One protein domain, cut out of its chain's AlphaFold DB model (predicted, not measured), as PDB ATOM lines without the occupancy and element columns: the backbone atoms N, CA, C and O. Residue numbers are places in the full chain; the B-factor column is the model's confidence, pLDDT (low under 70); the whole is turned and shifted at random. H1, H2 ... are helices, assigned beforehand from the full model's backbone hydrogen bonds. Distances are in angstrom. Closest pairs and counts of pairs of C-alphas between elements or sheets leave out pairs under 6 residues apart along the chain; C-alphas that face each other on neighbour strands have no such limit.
ATOM      1  N   GLU A 286     107.201 -83.918 174.173       61.62
ATOM      2  CA  GLU A 286     107.337 -83.931 175.630       61.62
ATOM      3  C   GLU A 286     108.616 -84.596 176.163       61.62
ATOM      4  O   GLU A 286     109.302 -83.970 176.957       61.62
ATOM      5  N   ASP A 287     109.001 -85.796 175.734       57.78
ATOM      6  CA  ASP A 287     110.211 -86.470 176.231       57.78
ATOM      7  C   ASP A 287     111.483 -85.774 175.720       57.78
ATOM      8  O   ASP A 287     112.478 -85.641 176.434       57.78
ATOM      9  N   LEU A 288     111.459 -85.289 174.473       62.25
ATOM     10  CA  LEU A 288     112.549 -84.498 173.895       62.25
ATOM     11  C   LEU A 288     112.662 -83.134 174.587       62.25
ATOM     12  O   LEU A 288     113.770 -82.721 174.922       62.25
ATOM     13  N   GLN A 289     111.530 -82.479 174.864       65.12
ATOM     14  CA  GLN A 289     111.444 -81.253 175.658       65.12
ATOM     15  C   GLN A 289     111.859 -81.492 177.105       65.12
ATOM     16  O   GLN A 289     112.499 -80.625 177.682       65.12
ATOM     17  N   GLN A 290     111.559 -82.647 177.696       65.06
ATOM     18  CA  GLN A 290     112.035 -83.015 179.025       65.06
ATOM     19  C   GLN A 290     113.546 -83.222 179.001       65.06
ATOM     20  O   GLN A 290     114.247 -82.646 179.822       65.06
ATOM     21  N   MET A 291     114.093 -83.949 178.026       62.75
ATOM     22  CA  MET A 291     115.542 -84.106 177.881       62.75
ATOM     23  C   MET A 291     116.258 -82.776 177.581       62.75
ATOM     24  O   MET A 291     117.389 -82.577 178.035       62.75
ATOM     25  N   GLU A 292     115.626 -81.860 176.844       70.50
ATOM     26  CA  GLU A 292     116.112 -80.495 176.606       70.50
ATOM     27  C   GLU A 292     115.994 -79.618 177.863       70.50
ATOM     28  O   GLU A 292     116.947 -78.924 178.215       70.50
ATOM     29  N   ALA A 293     114.894 -79.714 178.613       72.88
ATOM     30  CA  ALA A 293     114.689 -79.035 179.894       72.88
ATOM     31  C   ALA A 293     115.668 -79.529 180.970       72.88
ATOM     32  O   ALA A 293     116.144 -78.749 181.794       72.88
ATOM     33  N   LEU A 294     116.036 -80.809 180.922       68.00
ATOM     34  CA  LEU A 294     117.108 -81.404 181.722       68.00
ATOM     35  C   LEU A 294     118.508 -81.021 181.196       68.00
ATOM     36  O   LEU A 294     119.533 -81.300 181.825       68.00
ATOM     37  N   GLY A 295     118.580 -80.365 180.034       68.38
ATOM     38  CA  GLY A 295     119.812 -79.951 179.369       68.38
ATOM     39  C   GLY A 295     120.713 -81.121 178.975       68.38
ATOM     40  O   GLY A 295     121.931 -80.953 178.902       68.38
ATOM     41  N   ILE A 296     120.130 -82.306 178.771       66.69
ATOM     42  CA  ILE A 296     120.807 -83.499 178.248       66.69
ATOM     43  C   ILE A 296     120.999 -83.341 176.737       66.69
ATOM     44  O   ILE A 296     122.052 -83.669 176.191       66.69
ATOM     45  N   ILE A 297     119.983 -82.803 176.061       62.41
ATOM     46  CA  ILE A 297     119.999 -82.494 174.632       62.41
ATOM     47  C   ILE A 297     120.099 -80.969 174.482       62.41
ATOM     48  O   ILE A 297     119.498 -80.227 175.247       62.41
ATOM     49  N   GLY A 298     120.906 -80.488 173.531       65.69
ATOM     50  CA  GLY A 298     120.994 -79.054 173.207       65.69
ATOM     51  C   GLY A 298     122.038 -78.243 173.984       65.69
ATOM     52  O   GLY A 298     122.284 -77.090 173.635       65.69
ATOM     53  N   SER A 299     122.731 -78.825 174.972       67.88
ATOM     54  CA  SER A 299     123.874 -78.145 175.593       67.88
ATOM     55  C   SER A 299     124.979 -77.912 174.547       67.88
ATOM     56  O   SER A 299     125.501 -78.882 173.986       67.88
ATOM     57  N   PRO A 300     125.408 -76.659 174.295       73.88
ATOM     58  CA  PRO A 300     126.501 -76.380 173.361       73.88
ATOM     59  C   PRO A 300     127.837 -76.963 173.846       73.88
ATOM     60  O   PRO A 300     128.794 -77.066 173.078       73.88
ATOM     61  N   ASN A 301     127.914 -77.364 175.119       83.00
ATOM     62  CA  ASN A 301     129.101 -77.931 175.725       83.00
ATOM     63  C   ASN A 301     128.887 -79.420 176.036       83.00
ATOM     64  O   ASN A 301     128.360 -79.823 177.073       83.00
ATOM     65  N   TRP A 302     129.373 -80.274 175.138       79.75
ATOM     66  CA  TRP A 302     129.320 -81.724 175.327       79.75
ATOM     67  C   TRP A 302     129.990 -82.176 176.637       79.75
ATOM     68  O   TRP A 302     129.570 -83.174 177.215       79.75
ATOM     69  N   LYS A 303     130.991 -81.435 177.144       85.56
ATOM     70  CA  LYS A 303     131.676 -81.769 178.403       85.56
ATOM     71  C   LYS A 303     130.752 -81.630 179.608       85.56
ATOM     72  O   LYS A 303     130.792 -82.486 180.482       85.56
ATOM     73  N   SER A 304     129.908 -80.595 179.652       81.88
ATOM     74  CA  SER A 304     128.936 -80.447 180.744       81.88
ATOM     75  C   SER A 304     127.854 -81.516 180.676       81.88
ATOM     76  O   SER A 304     127.434 -82.020 181.710       81.88
ATOM     77  N   THR A 305     127.447 -81.909 179.467       80.62
ATOM     78  CA  THR A 305     126.501 -83.021 179.284       80.62
ATOM     79  C   THR A 305     127.106 -84.326 179.787       80.62
ATOM     80  O   THR A 305     126.478 -85.034 180.567       80.62
ATOM     81  N   LEU A 306     128.356 -84.615 179.408       85.38
ATOM     82  CA  LEU A 306     129.063 -85.801 179.880       85.38
ATOM     83  C   LEU A 306     129.212 -85.790 181.407       85.38
ATOM     84  O   LEU A 306     128.931 -86.805 182.028       85.38
ATOM     85  N   ALA A 307     129.572 -84.655 182.014       86.94
ATOM     86  CA  ALA A 307     129.680 -84.523 183.468       86.94
ATOM     87  C   ALA A 307     128.343 -84.769 184.189       86.94
ATOM     88  O   ALA A 307     128.315 -85.426 185.225       86.94
ATOM     89  N   ARG A 308     127.219 -84.305 183.625       84.31
ATOM     90  CA  ARG A 308     125.877 -84.583 184.167       84.31
ATOM     91  C   ARG A 308     125.514 -86.059 184.061       84.31
ATOM     92  O   ARG A 308     125.003 -86.619 185.021       84.31
ATOM     93  N   VAL A 309     125.814 -86.695 182.928       86.50
ATOM     94  CA  VAL A 309     125.598 -88.140 182.744       86.50
ATOM     95  C   VAL A 309     126.467 -88.938 183.718       86.50
ATOM     96  O   VAL A 309     125.967 -89.845 184.373       86.50
ATOM     97  N   GLN A 310     127.740 -88.569 183.868       90.94
ATOM     98  CA  GLN A 310     128.656 -89.164 184.842       90.94
ATOM     99  C   GLN A 310     128.111 -89.056 186.267       90.94
ATOM    100  O   GLN A 310     128.061 -90.051 186.983       90.94
ATOM    101  N   TYR A 311     127.671 -87.860 186.656       88.75
ATOM    102  CA  TYR A 311     127.094 -87.614 187.970       88.75
ATOM    103  C   TYR A 311     125.818 -88.433 188.189       88.75
ATOM    104  O   TYR A 311     125.678 -89.090 189.216       88.75
ATOM    105  N   PHE A 312     124.913 -88.447 187.207       87.38
ATOM    106  CA  PHE A 312     123.661 -89.194 187.283       87.38
ATOM    107  C   PHE A 312     123.898 -90.699 187.445       87.38
ATOM    108  O   PHE A 312     123.292 -91.312 188.320       87.38
ATOM    109  N   ILE A 313     124.806 -91.282 186.653       90.62
ATOM    110  CA  ILE A 313     125.162 -92.705 186.758       90.62
ATOM    111  C   ILE A 313     125.835 -92.993 188.105       90.62
ATOM    112  O   ILE A 313     125.554 -94.017 188.719       90.62
ATOM    113  N   GLY A 314     126.701 -92.092 188.579       87.88
ATOM    114  CA  GLY A 314     127.357 -92.223 189.879       87.88
ATOM    115  C   GLY A 314     126.370 -92.211 191.048       87.88
ATOM    116  O   GLY A 314     126.495 -93.033 191.953       87.88
ATOM    117  N   MET A 315     125.375 -91.321 191.010       89.00
ATOM    118  CA  MET A 315     124.357 -91.193 192.055       89.00
ATOM    119  C   MET A 315     123.295 -92.293 192.012       89.00
ATOM    120  O   MET A 315     122.850 -92.748 193.059       89.00
ATOM    121  N   ASN A 316     122.893 -92.727 190.817       90.81
ATOM    122  CA  ASN A 316     121.771 -93.645 190.608       90.81
ATOM    123  C   ASN A 316     122.235 -94.982 190.026       90.81
ATOM    124  O   ASN A 316     121.616 -95.523 189.109       90.81
ATOM    125  N   ARG A 317     123.355 -95.514 190.531       89.19
ATOM    126  CA  ARG A 317     123.997 -96.697 189.947       89.19
ATOM    127  C   ARG A 317     123.087 -97.925 189.939       89.19
ATOM    128  O   ARG A 317     122.998 -98.593 188.918       89.19
ATOM    129  N   GLU A 318     122.385 -98.200 191.033       89.19
ATOM    130  CA  GLU A 318     121.493 -99.366 191.142       89.19
ATOM    131  C   GLU A 318     120.317 -99.284 190.159       89.19
ATOM    132  O   GLU A 318     120.047-100.237 189.429       89.19
ATOM    133  N   LEU A 319     119.675 -98.112 190.069       86.75
ATOM    134  CA  LEU A 319     118.604 -97.840 189.105       86.75
ATOM    135  C   LEU A 319     119.104 -97.990 187.664       86.75
ATOM    136  O   LEU A 319     118.439 -98.595 186.823       86.75
ATOM    137  N   TRP A 320     120.302 -97.475 187.384       87.75
ATOM    138  CA  TRP A 320     120.926 -97.607 186.075       87.75
ATOM    139  C   TRP A 320     121.200 -99.071 185.720       87.75
ATOM    140  O   TRP A 320     120.868 -99.506 184.618       87.75
ATOM    141  N   GLU A 321     121.787 -99.839 186.639       90.56
ATOM    142  CA  GLU A 321     122.117-101.248 186.416       90.56
ATOM    143  C   GLU A 321     120.865-102.119 186.254       90.56
ATOM    144  O   GLU A 321     120.877-103.039 185.436       90.56
ATOM    145  N   SER A 322     119.775-101.797 186.958       87.56
ATOM    146  CA  SER A 322     118.478-102.460 186.791       87.56
ATOM    147  C   SER A 322     117.892-102.237 185.394       87.56
ATOM    148  O   SER A 322     117.342-103.163 184.804       87.56
ATOM    149  N   HIS A 323     118.019-101.025 184.843       81.19
ATOM    150  CA  HIS A 323     117.422-100.684 183.548       81.19
ATOM    151  C   HIS A 323     118.283-101.041 182.341       81.19
ATOM    152  O   HIS A 323     117.775-101.518 181.329       81.19
ATOM    153  N   PHE A 324     119.584-100.778 182.419       82.44
ATOM    154  CA  PHE A 324     120.486-100.851 181.266       82.44
ATOM    155  C   PHE A 324     121.494-101.997 181.361       82.44
ATOM    156  O   PHE A 324     122.331-102.164 180.462       82.44
ATOM    157  N   GLY A 325     121.410-102.781 182.437       90.19
ATOM    158  CA  GLY A 325     122.399-103.775 182.810       90.19
ATOM    159  C   GLY A 325     123.647-103.152 183.437       90.19
ATOM    160  O   GLY A 325     123.843-101.932 183.450       90.19
ATOM    161  N   LYS A 326     124.531-104.019 183.939       91.31
ATOM    162  CA  LYS A 326     125.815-103.607 184.518       91.31
ATOM    163  C   LYS A 326     126.648-102.820 183.508       91.31
ATOM    164  O   LYS A 326     126.796-103.221 182.351       91.31
ATOM    165  N   VAL A 327     127.216-101.703 183.958       88.50
ATOM    166  CA  VAL A 327     128.149-100.906 183.153       88.50
ATOM    167  C   VAL A 327     129.445-101.703 183.006       88.50
ATOM    168  O   VAL A 327     130.048-102.080 184.009       88.50
ATOM    169  N   SER A 328     129.871-101.999 181.772       89.56
ATOM    170  CA  SER A 328     131.139-102.715 181.557       89.56
ATOM    171  C   SER A 328     132.321-101.875 182.048       89.56
ATOM    172  O   SER A 328     132.249-100.648 182.116       89.56
ATOM    173  N   VAL A 329     133.444-102.526 182.355       89.31
ATOM    174  CA  VAL A 329     134.683-101.846 182.767       89.31
ATOM    175  C   VAL A 329     135.154-100.858 181.692       89.31
ATOM    176  O   VAL A 329     135.602 -99.754 182.010       89.31
ATOM    177  N   GLU A 330     135.024-101.220 180.415       86.56
ATOM    178  CA  GLU A 330     135.321-100.348 179.279       86.56
ATOM    179  C   GLU A 330     134.389 -99.137 179.239       86.56
ATOM    180  O   GLU A 330     134.874 -98.019 179.060       86.56
ATOM    181  N   ASP A 331     133.084 -99.341 179.438       85.75
ATOM    182  CA  ASP A 331     132.098 -98.256 179.465       85.75
ATOM    183  C   ASP A 331     132.351 -97.318 180.658       85.75
ATOM    184  O   ASP A 331     132.341 -96.101 180.484       85.75
ATOM    185  N   SER A 332     132.684 -97.847 181.840       89.06
ATOM    186  CA  SER A 332     133.064 -97.051 183.016       89.06
ATOM    187  C   SER A 332     134.328 -96.228 182.774       89.06
ATOM    188  O   SER A 332     134.352 -95.041 183.089       89.06
ATOM    189  N   ARG A 333     135.358 -96.806 182.139       86.56
ATOM    190  CA  ARG A 333     136.570 -96.064 181.740       86.56
ATOM    191  C   ARG A 333     136.260 -94.981 180.711       86.56
ATOM    192  O   ARG A 333     136.785 -93.874 180.806       86.56
ATOM    193  N   LEU A 334     135.413 -95.292 179.731       82.81
ATOM    194  CA  LEU A 334     135.012 -94.369 178.670       82.81
ATOM    195  C   LEU A 334     134.198 -93.197 179.220       82.81
ATOM    196  O   LEU A 334     134.374 -92.059 178.786       82.81
ATOM    197  N   LEU A 335     133.346 -93.487 180.196       87.50
ATOM    198  CA  LEU A 335     132.581 -92.510 180.942       87.50
ATOM    199  C   LEU A 335     133.401 -91.863 182.055       87.50
ATOM    200  O   LEU A 335     132.868 -90.980 182.695       87.50
ATOM    201  N   GLY A 336     134.659 -92.226 182.313       90.56
ATOM    202  CA  GLY A 336     135.434 -91.656 183.423       90.56
ATOM    203  C   GLY A 336     134.789 -91.857 184.802       90.56
ATOM    204  O   GLY A 336     135.007 -91.046 185.699       90.56
ATOM    205  N   LEU A 337     133.971 -92.901 184.958       88.88
ATOM    206  CA  LEU A 337     133.373 -93.279 186.233       88.88
ATOM    207  C   LEU A 337     134.435 -93.969 187.103       88.88
ATOM    208  O   LEU A 337     135.248 -94.736 186.574       88.88
ATOM    209  N   PRO A 338     134.449 -93.728 188.426       83.81
ATOM    210  CA  PRO A 338     135.364 -94.421 189.320       83.81
ATOM    211  C   PRO A 338     135.099 -95.928 189.250       83.81
ATOM    212  O   PRO A 338     133.976 -96.387 189.470       83.81
ATOM    213  N   LEU A 339     136.135 -96.701 188.916       82.69
ATOM    214  CA  LEU A 339     136.072 -98.159 188.950       82.69
ATOM    215  C   LEU A 339     135.912 -98.573 190.411       82.69
ATOM    216  O   LEU A 339     136.836 -98.428 191.208       82.69
ATOM    217  N   VAL A 340     134.725 -99.049 190.773       77.44
ATOM    218  CA  VAL A 340     134.505 -99.604 192.106       77.44
ATOM    219  C   VAL A 340     135.227-100.945 192.139       77.44
ATOM    220  O   VAL A 340     134.837-101.881 191.451       77.44
ATOM    221  N   GLU A 341     136.296-101.032 192.932       68.31
ATOM    222  CA  GLU A 341     137.191-102.199 193.020       68.31
ATOM    223  C   GLU A 341     136.468-103.517 193.330       68.31
ATOM    224  O   GLU A 341     136.989-104.590 193.035       68.31
ATOM    225  N   LYS A 342     135.235-103.459 193.849       67.81
ATOM    226  CA  LYS A 342     134.375-104.635 194.037       67.81
ATOM    227  C   LYS A 342     134.152-105.423 192.739       67.81
ATOM    228  O   LYS A 342     134.044-106.641 192.807       67.81
TER     229      LYS A 342
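Overview. This is residues 286 to 342 of the 370 residues of the protein "XRE family transcriptional regulator" of Planctomycetes bacterium (UniProt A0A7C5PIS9). An open, loosely strung chain of helices, with H2, the longest, running between H1 at one end and H3 and H4 toward the other; no helix touches another. Residues 298 to 303, of which 302 to 303 belong to H2, stick out. The printed part has 57 residues, with H1, H2, H3 and H4 in that order and no named strand, all helix. It is elongated, 37 by 23 by 16 A, and only just loose, close to compact, with a radius of gyration of the C-alphas of 12.6 A.

Along the chain. H2, residues 302 to 315, is 19.9 A long, from C-alpha 302 at (129.320, -81.724, 175.327). H1 is residues 286 to 293, 9.8 A; H3 317 to 324, 10.2 A; H4 329 to 334, 8.5 A, ending at C-alpha 334 (135.012, -94.369, 178.670).

Arrangement. H2 and H3 are close but not clearly touching, their closest C-alphas, Ile 313 and Trp 320, 6.5 A apart. Their lines are only just about perpendicular, at 73 degrees. H1 and H4 are apart from H2. In H1, H2, H3 and H4 every O i to N i+4 pair is within hydrogen-bond range.

Size, cuts and confidence. The farthest C-alphas, Glu 286 and Glu 341, are 39.1 A apart. The printed part has no cut and no long link. Residues 286 to 291, 294 to 299 and 341 to 342 have pLDDT under 70.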